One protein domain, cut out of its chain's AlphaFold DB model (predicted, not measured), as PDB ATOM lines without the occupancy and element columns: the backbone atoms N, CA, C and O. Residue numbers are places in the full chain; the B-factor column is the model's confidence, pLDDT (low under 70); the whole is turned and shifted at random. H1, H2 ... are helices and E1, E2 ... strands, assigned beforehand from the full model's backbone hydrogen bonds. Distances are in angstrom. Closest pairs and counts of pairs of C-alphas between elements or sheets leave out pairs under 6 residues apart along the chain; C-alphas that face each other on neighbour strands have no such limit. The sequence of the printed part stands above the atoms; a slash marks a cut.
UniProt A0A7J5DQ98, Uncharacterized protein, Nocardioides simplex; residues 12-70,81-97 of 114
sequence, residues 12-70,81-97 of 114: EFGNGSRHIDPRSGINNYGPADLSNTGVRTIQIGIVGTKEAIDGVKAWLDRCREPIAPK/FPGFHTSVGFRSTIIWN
ATOM      1  N   GLU A  12     -42.253  20.298 -26.149       94.69
ATOM      2  CA  GLU A  12     -41.513  19.135 -25.652       94.69
ATOM      3  C   GLU A  12     -40.011  19.434 -25.519       94.69
ATOM      4  O   GLU A  12     -39.410  20.096 -26.367       94.69
ATOM      5  N   PHE A  13     -39.409  18.925 -24.447       93.94
ATOM      6  CA  PHE A  13     -38.015  19.113 -24.057       93.94
ATOM      7  C   PHE A  13     -37.367  17.772 -23.689       93.94
ATOM      8  O   PHE A  13     -37.939  16.701 -23.907       93.94
ATOM      9  N   GLY A  14     -36.143  17.821 -23.154       90.69
ATOM     10  CA  GLY A  14     -35.367  16.631 -22.825       90.69
ATOM     11  C   GLY A  14     -36.163  15.586 -22.032       90.69
ATOM     12  O   GLY A  14     -36.935  15.899 -21.118       90.69
ATOM     13  N   ASN A  15     -35.961  14.320 -22.403       87.75
ATOM     14  CA  ASN A  15     -36.604  13.147 -21.799       87.75
ATOM     15  C   ASN A  15     -38.149  13.158 -21.855       87.75
ATOM     16  O   ASN A  15     -38.790  12.565 -20.990       87.75
ATOM     17  N   GLY A  16     -38.749  13.821 -22.852       90.06
ATOM     18  CA  GLY A  16     -40.208  13.876 -23.028       90.06
ATOM     19  C   GLY A  16     -40.919  14.826 -22.058       90.06
ATOM     20  O   GLY A  16     -42.142  14.779 -21.928       90.06
ATOM     21  N   SER A  17     -40.162  15.679 -21.362       93.00
ATOM     22  CA  SER A  17     -40.717  16.711 -20.483       93.00
ATOM     23  C   SER A  17     -41.463  17.764 -21.300       93.00
ATOM     24  O   SER A  17     -41.097  18.025 -22.443       93.00
ATOM     25  N   ARG A  18     -42.484  18.401 -20.719       94.19
ATOM     26  CA  ARG A  18     -43.287  19.420 -21.405       94.19
ATOM     27  C   ARG A  18     -43.359  20.722 -20.631       94.19
ATOM     28  O   ARG A  18     -43.386  20.709 -19.402       94.19
ATOM     29  N   HIS A  19     -43.370  21.834 -21.355       93.62
ATOM     30  CA  HIS A  19     -43.535  23.161 -20.775       93.62
ATOM     31  C   HIS A  19     -44.109  24.141 -21.802       93.62
ATOM     32  O   HIS A  19     -43.734  24.098 -22.971       93.62
ATOM     33  N   ILE A  20     -44.962  25.063 -21.359       93.62
ATOM     34  CA  ILE A  20     -45.525  26.118 -22.215       93.62
ATOM     35  C   ILE A  20     -44.473  27.182 -22.587       93.62
ATOM     36  O   ILE A  20     -44.313  27.533 -23.749       93.62
ATOM     37  N   ASP A  21     -43.672  27.647 -21.617       90.44
ATOM     38  CA  ASP A  21     -42.593  28.622 -21.858       90.44
ATOM     39  C   ASP A  21     -41.287  27.936 -22.310       90.44
ATOM     40  O   ASP A  21     -40.737  27.127 -21.550       90.44
ATOM     41  N   PRO A  22     -40.721  28.302 -23.475       90.19
ATOM     42  CA  PRO A  22     -39.494  27.706 -23.995       90.19
ATOM     43  C   PRO A  22     -38.259  27.981 -23.139       90.19
ATOM     44  O   PRO A  22     -37.374  27.127 -23.057       90.19
ATOM     45  N   ARG A  23     -38.170  29.147 -22.489       89.25
ATOM     46  CA  ARG A  23     -36.981  29.494 -21.691       89.25
ATOM     47  C   ARG A  23     -36.907  28.639 -20.431       89.25
ATOM     48  O   ARG A  23     -35.864  28.049 -20.155       89.25
ATOM     49  N   SER A  24     -38.022  28.527 -19.714       89.81
ATOM     50  CA  SER A  24     -38.156  27.640 -18.558       89.81
ATOM     51  C   SER A  24     -37.990  26.173 -18.957       89.81
ATOM     52  O   SER A  24     -37.286  25.436 -18.271       89.81
ATOM     53  N   GLY A  25     -38.563  25.763 -20.093       91.62
ATOM     54  CA  GLY A  25     -38.433  24.400 -20.606       91.62
ATOM     55  C   GLY A  25     -36.979  24.000 -20.866       91.62
ATOM     56  O   GLY A  25     -36.514  22.995 -20.335       91.62
ATOM     57  N   ILE A  26     -36.220  24.831 -21.590       91.06
ATOM     58  CA  ILE A  26     -34.787  24.592 -21.834       91.06
ATOM     59  C   ILE A  26     -33.991  24.621 -20.528       91.06
ATOM     60  O   ILE A  26     -33.125  23.775 -20.325       91.06
ATOM     61  N   ASN A  27     -34.263  25.582 -19.642       89.31
ATOM     62  CA  ASN A  27     -33.516  25.718 -18.394       89.31
ATOM     63  C   ASN A  27     -33.702  24.509 -17.460       89.31
ATOM     64  O   ASN A  27     -32.746  24.075 -16.823       89.31
ATOM     65  N   ASN A  28     -34.919  23.966 -17.388       89.25
ATOM     66  CA  ASN A  28     -35.258  22.892 -16.455       89.25
ATOM     67  C   ASN A  28     -35.034  21.493 -17.045       89.25
ATOM     68  O   ASN A  28     -34.639  20.581 -16.321       89.25
ATOM     69  N   TYR A  29     -35.287  21.314 -18.344       91.12
ATOM     70  CA  TYR A  29     -35.307  19.998 -18.993       91.12
ATOM     71  C   TYR A  29     -34.251  19.840 -20.093       91.12
ATOM     72  O   TYR A  29     -33.983  18.724 -20.536       91.12
ATOM     73  N   GLY A  30     -33.623  20.934 -20.526       89.75
ATOM     74  CA  GLY A  30     -32.662  20.931 -21.622       89.75
ATOM     75  C   GLY A  30     -33.307  20.791 -23.008       89.75
ATOM     76  O   GLY A  30     -34.532  20.760 -23.146       89.75
ATOM     77  N   PRO A  31     -32.487  20.724 -24.069       90.06
ATOM     78  CA  PRO A  31     -32.967  20.559 -25.441       90.06
ATOM     79  C   PRO A  31     -33.788  19.273 -25.631       90.06
ATOM     80  O   PRO A  31     -33.497  18.254 -25.013       90.06
ATOM     81  N   ALA A  32     -34.782  19.285 -26.525       90.25
ATOM     82  CA  ALA A  32     -35.621  18.112 -26.813       90.25
ATOM     83  C   ALA A  32     -34.817  16.876 -27.252       90.25
ATOM     84  O   ALA A  32     -35.165  15.736 -26.963       90.25
ATOM     85  N   ASP A  33     -33.687  17.110 -27.906       85.62
ATOM     86  CA  ASP A  33     -32.792  16.088 -28.423       85.62
ATOM     87  C   ASP A  33     -31.654  15.723 -27.455       85.62
ATOM     88  O   ASP A  33     -30.620  15.209 -27.885       85.62
ATOM     89  N   LEU A  34     -31.848  15.942 -26.148       83.12
ATOM     90  CA  LEU A  34     -30.884  15.629 -25.085       83.12
ATOM     91  C   LEU A  34     -30.395  14.169 -25.103       83.12
ATOM     92  O   LEU A  34     -29.270  13.894 -24.678       83.12
ATOM     93  N   SER A  35     -31.239  13.244 -25.572       80.31
ATOM     94  CA  SER A  35     -30.941  11.813 -25.708       80.31
ATOM     95  C   SER A  35     -29.980  11.494 -26.857       80.31
ATOM     96  O   SER A  35     -29.422  10.397 -26.902       80.31
ATOM     97  N   ASN A  36     -29.748  12.438 -27.772       80.06
ATOM     98  CA  ASN A  36     -28.761  12.288 -28.828       80.06
ATOM     99  C   ASN A  36     -27.346  12.415 -28.238       80.06
ATOM    100  O   ASN A  36     -26.969  13.457 -27.705       80.06
ATOM    101  N   THR A  37     -26.555  11.349 -28.349       68.88
ATOM    102  CA  THR A  37     -25.193  11.263 -27.800       68.88
ATOM    103  C   THR A  37     -24.126  11.882 -28.704       68.88
ATOM    104  O   THR A  37     -22.961  11.970 -28.311       68.88
ATOM    105  N   GLY A  38     -24.490  12.328 -29.911       75.56
ATOM    106  CA  GLY A  38     -23.569  13.006 -30.817       75.56
ATOM    107  C   GLY A  38     -23.154  14.383 -30.293       75.56
ATOM    108  O   GLY A  38     -24.002  15.235 -30.032       75.56
ATOM    109  N   VAL A  39     -21.843  14.629 -30.192       70.75
ATOM    110  CA  VAL A  39     -21.311  15.969 -29.893       70.75
ATOM    111  C   VAL A  39     -21.750  16.940 -30.989       70.75
ATOM    112  O   VAL A  39     -21.417  16.757 -32.162       70.75
ATOM    113  N   ARG A  40     -22.485  17.991 -30.612       82.06
ATOM    114  CA  ARG A  40     -22.958  19.003 -31.563       82.06
ATOM    115  C   ARG A  40     -21.907  20.063 -31.791       82.06
ATOM    116  O   ARG A  40     -21.818  21.044 -31.058       82.06
ATOM    117  N   THR A  41     -21.124  19.859 -32.835       88.38
ATOM    118  CA  THR A  41     -20.103  20.811 -33.247       88.38
ATOM    119  C   THR A  41     -20.694  21.848 -34.197       88.38
ATOM    120  O   THR A  41     -21.129  21.517 -35.299       88.38
ATOM    121  N   ILE A  42     -20.696  23.113 -33.779       89.06
ATOM    122  CA  ILE A  42     -21.176  24.250 -34.564       89.06
ATOM    123  C   ILE A  42     -19.964  24.942 -35.189       89.06
ATOM    124  O   ILE A  42     -19.108  25.481 -34.486       89.06
ATOM    125  N   GLN A  43     -19.880  24.924 -36.518       90.25
ATOM    126  CA  GLN A  43     -18.849  25.651 -37.256       90.25
ATOM    127  C   GLN A  43     -19.239  27.118 -37.408       90.25
ATOM    128  O   GLN A  43     -20.285  27.422 -37.978       90.25
ATOM    129  N   ILE A  44     -18.374  28.023 -36.946       90.12
ATOM    130  CA  ILE A  44     -18.602  29.470 -37.045       90.12
ATOM    131  C   ILE A  44     -17.494  30.125 -37.867       90.12
ATOM    132  O   ILE A  44     -16.307  29.928 -37.599       90.12
ATOM    133  N   GLY A  45     -17.891  30.928 -38.855       89.62
ATOM    134  CA  GLY A  45     -17.040  31.903 -39.536       89.62
ATOM    135  C   GLY A  45     -17.446  33.320 -39.134       89.62
ATOM    136  O   GLY A  45     -18.638  33.604 -39.038       89.62
ATOM    137  N   ILE A  46     -16.470  34.193 -38.878       88.69
ATOM    138  CA  ILE A  46     -16.714  35.590 -38.491       88.69
ATOM    139  C   ILE A  46     -16.022  36.495 -39.504       88.69
ATOM    140  O   ILE A  46     -14.828  36.344 -39.755       88.69
ATOM    141  N   VAL A  47     -16.764  37.453 -40.055       89.62
ATOM    142  CA  VAL A  47     -16.231  38.480 -40.956       89.62
ATOM    143  C   VAL A  47     -16.256  39.818 -40.234       89.62
ATOM    144  O   VAL A  47     -17.293  40.222 -39.710       89.62
ATOM    145  N   GLY A  48     -15.117  40.501 -40.191       88.69
ATOM    146  CA  GLY A  48     -14.996  41.789 -39.514       88.69
ATOM    147  C   GLY A  48     -13.549  42.243 -39.371       88.69
ATOM    148  O   GLY A  48     -12.633  41.647 -39.946       88.69
ATOM    149  N   THR A  49     -13.342  43.302 -38.587       90.38
ATOM    150  CA  THR A  49     -11.990  43.704 -38.181       90.38
ATOM    151  C   THR A  49     -11.414  42.688 -37.196       90.38
ATOM    152  O   THR A  49     -12.132  41.856 -36.632       90.38
ATOM    153  N   LYS A  50     -10.102  42.743 -36.970       88.31
ATOM    154  CA  LYS A  50      -9.424  41.821 -36.054       88.31
ATOM    155  C   LYS A  50      -9.967  41.975 -34.635       88.31
ATOM    156  O   LYS A  50     -10.257  40.982 -33.980       88.31
ATOM    157  N   GLU A  51     -10.164  43.215 -34.209       90.56
ATOM    158  CA  GLU A  51     -10.654  43.574 -32.881       90.56
ATOM    159  C   GLU A  51     -12.072  43.037 -32.665       90.56
ATOM    160  O   GLU A  51     -12.368  42.467 -31.616       90.56
ATOM    161  N   ALA A  52     -12.938  43.153 -33.679       91.00
ATOM    162  CA  ALA A  52     -14.294  42.618 -33.625       91.00
ATOM    163  C   ALA A  52     -14.302  41.084 -33.563       91.00
ATOM    164  O   ALA A  52     -15.034  40.503 -32.761       91.00
ATOM    165  N   ILE A  53     -13.468  40.420 -34.372       91.44
ATOM    166  CA  ILE A  53     -13.340  38.956 -34.363       91.44
ATOM    167  C   ILE A  53     -12.870  38.469 -32.990       91.44
ATOM    168  O   ILE A  53     -13.470  37.549 -32.430       91.44
ATOM    169  N   ASP A  54     -11.825  39.082 -32.437       91.75
ATOM    170  CA  ASP A  54     -11.271  38.700 -31.136       91.75
ATOM    171  C   ASP A  54     -12.287  38.961 -30.005       91.75
ATOM    172  O   ASP A  54     -12.475  38.113 -29.131       91.75
ATOM    173  N   GLY A  55     -13.032  40.071 -30.072       94.19
ATOM    174  CA  GLY A  55     -14.104  40.387 -29.124       94.19
ATOM    175  C   GLY A  55     -15.268  39.391 -29.159       94.19
ATOM    176  O   GLY A  55     -15.725  38.934 -28.110       94.19
ATOM    177  N   VAL A  56     -15.723  38.997 -30.353       93.56
ATOM    178  CA  VAL A  56     -16.798  38.001 -30.511       93.56
ATOM    179  C   VAL A  56     -16.353  36.629 -30.008       93.56
ATOM    180  O   VAL A  56     -17.133  35.955 -29.335       93.56
ATOM    181  N   LYS A  57     -15.106  36.226 -30.278       92.56
ATOM    182  CA  LYS A  57     -14.546  34.974 -29.751       92.56
ATOM    183  C   LYS A  57     -14.551  34.961 -28.227       92.56
ATOM    184  O   LYS A  57     -15.119  34.047 -27.645       92.56
ATOM    185  N   ALA A  58     -14.021  36.009 -27.596       93.38
ATOM    186  CA  ALA A  58     -13.992  36.116 -26.138       93.38
ATOM    187  C   ALA A  58     -15.401  36.119 -25.518       93.38
ATOM    188  O   ALA A  58     -15.636  35.504 -24.476       93.38
ATOM    189  N   TRP A  59     -16.361  36.785 -26.164       93.62
ATOM    190  CA  TRP A  59     -17.750  36.801 -25.710       93.62
ATOM    191  C   TRP A  59     -18.412  35.422 -25.815       93.62
ATOM    192  O   TRP A  59     -19.025  34.971 -24.847       93.62
ATOM    193  N   LEU A  60     -18.244  34.728 -26.945       92.81
ATOM    194  CA  LEU A  60     -18.753  33.367 -27.122       92.81
ATOM    195  C   LEU A  60     -18.080  32.390 -26.155       92.81
ATOM    196  O   LEU A  60     -18.774  31.565 -25.570       92.81
ATOM    197  N   ASP A  61     -16.776  32.524 -25.911       91.38
ATOM    198  CA  ASP A  61     -16.073  31.714 -24.915       91.38
ATOM    199  C   ASP A  61     -16.650  31.922 -23.509       91.38
ATOM    200  O   ASP A  61     -16.889  30.944 -22.800       91.38
ATOM    201  N   ARG A  62     -16.994  33.162 -23.129       91.06
ATOM    202  CA  ARG A  62     -17.701  33.440 -21.865       91.06
ATOM    203  C   ARG A  62     -19.081  32.780 -21.813       91.06
ATOM    204  O   ARG A  62     -19.494  32.313 -20.759       91.06
ATOM    205  N   CYS A  63     -19.796  32.753 -22.933       91.25
ATOM    206  CA  CYS A  63     -21.112  32.129 -23.033       91.25
ATOM    207  C   CYS A  63     -21.063  30.589 -23.059       91.25
ATOM    208  O   CYS A  63     -22.119  29.966 -23.011       91.25
ATOM    209  N   ARG A  64     -19.887  29.945 -23.122       90.62
ATOM    210  CA  ARG A  64     -19.805  28.474 -23.032       90.62
ATOM    211  C   ARG A  64     -20.328  27.966 -21.691       90.62
ATOM    212  O   ARG A  64     -21.011  26.945 -21.664       90.62
ATOM    213  N   GLU A  65     -20.035  28.698 -20.622       89.25
ATOM    214  CA  GLU A  65     -20.463  28.388 -19.261       89.25
ATOM    215  C   GLU A  65     -21.813  29.038 -18.918       89.25
ATOM    216  O   GLU A  65     -22.218  30.015 -19.564       89.25
ATOM    217  N   PRO A  66     -22.523  28.527 -17.894       89.31
ATOM    218  CA  PRO A  66     -23.759  29.134 -17.436       89.31
ATOM    219  C   PRO A  66     -23.556  30.593 -17.010       89.31
ATOM    220  O   PRO A  66     -22.660  30.913 -16.226       89.31
ATOM    221  N   ILE A  67     -24.422  31.485 -17.492       90.31
ATOM    222  CA  ILE A  67     -24.434  32.891 -17.076       90.31
ATOM    223  C   ILE A  67     -25.533  33.057 -16.040       90.31
ATOM    224  O   ILE A  67     -26.705  32.796 -16.319       90.31
ATOM    225  N   ALA A  68     -25.127  33.505 -14.853       89.44
ATOM    226  CA  ALA A  68     -26.017  33.723 -13.728       89.44
ATOM    227  C   ALA A  68     -27.171  34.675 -14.090       89.44
ATOM    228  O   ALA A  68     -26.991  35.612 -14.879       89.44
ATOM    229  N   PRO A  69     -28.358  34.451 -13.505       89.12
ATOM    230  CA  PRO A  69     -29.477  35.350 -13.695       89.12
ATOM    231  C   PRO A  69     -29.170  36.708 -13.063       89.12
ATOM    232  O   PRO A  69     -28.361  36.829 -12.140       89.12
ATOM    233  N   LYS A  70     -29.857  37.749 -13.528       88.19
ATOM    234  CA  LYS A  70     -29.827  39.042 -12.845       88.19
ATOM    235  C   LYS A  70     -30.548  38.915 -11.503       88.19
ATOM    236  O   LYS A  70     -31.686  38.451 -11.470       88.19
ATOM    237  N   PHE A  81     -28.653  31.945 -18.458       90.75
ATOM    238  CA  PHE A  81     -28.269  31.284 -19.696       90.75
ATOM    239  C   PHE A  81     -27.593  29.956 -19.334       90.75
ATOM    240  O   PHE A  81     -26.616  29.986 -18.590       90.75
ATOM    241  N   PRO A  82     -28.058  28.805 -19.846       89.44
ATOM    242  CA  PRO A  82     -27.561  27.500 -19.409       89.44
ATOM    243  C   PRO A  82     -26.159  27.151 -19.944       89.44
ATOM    244  O   PRO A  82     -25.587  26.147 -19.529       89.44
ATOM    245  N   GLY A  83     -25.606  27.956 -20.856       90.88
ATOM    246  CA  GLY A  83     -24.331  27.672 -21.514       90.88
ATOM    247  C   GLY A  83     -24.461  26.671 -22.667       90.88
ATOM    248  O   GLY A  83     -25.504  26.047 -22.877       90.88
ATOM    249  N   PHE A  84     -23.392  26.519 -23.442       89.44
ATOM    250  CA  PHE A  84     -23.322  25.592 -24.575       89.44
ATOM    251  C   PHE A  84     -22.025  24.774 -24.526       89.44
ATOM    252  O   PHE A  84     -21.164  24.857 -25.390       89.44
ATOM    253  N   HIS A  85     -21.851  23.978 -23.478       87.62
ATOM    254  CA  HIS A  85     -20.705  23.077 -23.370       87.62
ATOM    255  C   HIS A  85     -21.121  21.639 -23.669       87.62
ATOM    256  O   HIS A  85     -22.296  21.309 -23.583       87.62
ATOM    257  N   THR A  86     -20.177  20.736 -23.940       84.31
ATOM    258  CA  THR A  86     -20.489  19.316 -24.188       84.31
ATOM    259  C   THR A  86     -21.139  18.621 -22.985       84.31
ATOM    260  O   THR A  86     -21.859  17.640 -23.158       84.31
ATOM    261  N   SER A  87     -20.917  19.135 -21.774       80.38
ATOM    262  CA  SER A  87     -21.428  18.582 -20.514       80.38
ATOM    263  C   SER A  87     -22.617  19.342 -19.915       80.38
ATOM    264  O   SER A  87     -23.317  18.764 -19.086       80.38
ATOM    265  N   VAL A  88     -22.868  20.597 -20.310       79.62
ATOM    266  CA  VAL A  88     -23.893  21.462 -19.692       79.62
ATOM    267  C   VAL A  88     -24.728  22.221 -20.725       79.62
ATOM    268  O   VAL A  88     -24.291  22.463 -21.851       79.62
ATOM    269  N   GLY A  89     -25.950  22.588 -20.332       86.19
ATOM    270  CA  GLY A  89     -26.869  23.381 -21.145       86.19
ATOM    271  C   GLY A  89     -27.187  22.744 -22.495       86.19
ATOM    272  O   GLY A  89     -27.760  21.656 -22.556       86.19
ATOM    273  N   PHE A  90     -26.811  23.416 -23.585       87.81
ATOM    274  CA  PHE A  90     -27.143  22.985 -24.950       87.81
ATOM    275  C   PHE A  90     -26.357  21.770 -25.473       87.81
ATOM    276  O   PHE A  90     -26.636  21.326 -26.588       87.81
ATOM    277  N   ARG A  91     -25.391  21.219 -24.719       86.31
ATOM    278  CA  ARG A  91     -24.604  20.034 -25.137       86.31
ATOM    279  C   ARG A  91     -23.933  20.174 -26.505       86.31
ATOM    280  O   ARG A  91     -23.753  19.206 -27.246       86.31
ATOM    281  N   SER A  92     -23.552  21.395 -26.845       87.94
ATOM    282  CA  SER A  92     -22.892  21.728 -28.100       87.94
ATOM    283  C   SER A  92     -21.509  22.307 -27.844       87.94
ATOM    284  O   SER A  92     -21.091  22.507 -26.709       87.94
ATOM    285  N   THR A  93     -20.730  22.486 -28.900       90.94
ATOM    286  CA  THR A  93     -19.454  23.183 -28.833       90.94
ATOM    287  C   THR A  93     -19.204  23.917 -30.136       90.94
ATOM    288  O   THR A  93     -19.632  23.478 -31.202       90.94
ATOM    289  N   ILE A  94     -18.515  25.047 -30.057       91.62
ATOM    290  CA  ILE A  94     -18.165  25.844 -31.229       91.62
ATOM    291  C   ILE A  94     -16.765  25.463 -31.693       91.62
ATOM    292  O   ILE A  94     -15.845  25.346 -30.878       91.62
ATOM    293  N   ILE A  95     -16.602  25.340 -33.008       90.50
ATOM    294  CA  ILE A  95     -15.292  25.317 -33.659       90.50
ATOM    295  C   ILE A  95     -15.163  26.498 -34.621       90.50
ATOM    296  O   ILE A  95     -16.058  26.800 -35.416       90.50
ATOM    297  N   TRP A  96     -14.020  27.171 -34.547       88.19
ATOM    298  CA  TRP A  96     -13.721  28.318 -35.391       88.19
ATOM    299  C   TRP A  96     -13.279  27.855 -36.772       88.19
ATOM    300  O   TRP A  96     -12.278  27.150 -36.916       88.19
ATOM    301  N   ASN A  97     -13.996  28.282 -37.805       81.31
ATOM    302  CA  ASN A  97     -13.598  28.017 -39.175       81.31
ATOM    303  C   ASN A  97     -12.715  29.159 -39.698       81.31
ATOM    304  O   ASN A  97     -13.201  30.188 -40.174       81.31
TER     305      ASN A  97
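Overview. This is residues 12 to 70 and 81 to 97 of the 114 residues of an uncharacterized protein of Nocardioides simplex (UniProt A0A7J5DQ98). Two short parallel strands, E1 and E2, lie side by side as a narrow ribbon, and the longer helix H2 runs back alongside it, opposite in direction to both strands, near E2 but with a gap between. The short helix H1, with the loops before and after it, makes a separate part at the other end of the longest axis from the start of H2, and residues 66 to 70 run away from the ribbon toward a cut. The printed part has 76 residues, with two named helices and two named strands in the order H1, E1, H2, E2; the sheet has the order E1, E2. The class is mixed, helices and strands, though under half of the residues, 32 of 76, are in named elements. The whole is loose, with a radius of gyration of the C-alphas of 14.4 A and spans of 43 by 32 by 19 A.

Along the chain. Strand E1 is residues 40 to 44, from C-alpha 40 at (-22.958, 19.003, -31.563), and is 12.6 A long from first to last C-alpha. Strand E2 is residues 92 to 96, 13.4 A long, and ends with C-alpha 96 at (-13.721, 28.318, -35.391). Helix H2 is residues 50 to 63, 20.0 A long, and is the longest helix. Helix H1 is residues 22 to 29, 10.1 A long, and begins with C-alpha 22 at (-39.494, 27.706, -23.995).

Arrangement. E1 and E2 are parallel neighbours, with 30 degrees between their N-to-C directions. C-alphas 40 and 92 face each other at 4.4 A, and C-alphas 44 and 96 at 5.3 A. N 42 and O 93 are within hydrogen-bond range at 2.8 A, and so are N 95 and O 42 at 2.9 A. H2 and E2 are near each other, with no pair of C-alphas within 8 A but 5 pairs within 10 A. H1 is apart from H2 and also apart from E2, with no C-alpha of H1 within 8 A of either. In both H1 and H2 every O i to N i+4 pair is within hydrogen-bond range.

Size, cuts and confidence. The two C-alphas farthest apart are those of Gly 16 and Thr 49, at 43.8 A. Residues 71 to 80 are cut out, and C-alphas 70 and 81 are 10.5 A apart across the cut. The link from E1 to H2 is tight, with 5 residues, and that from H1 to E1 is short, with 10. The link from H2 to E2 is across the cut. The mean pLDDT of the printed part is 88.7, and one printed residue, Thr 37, is under 70.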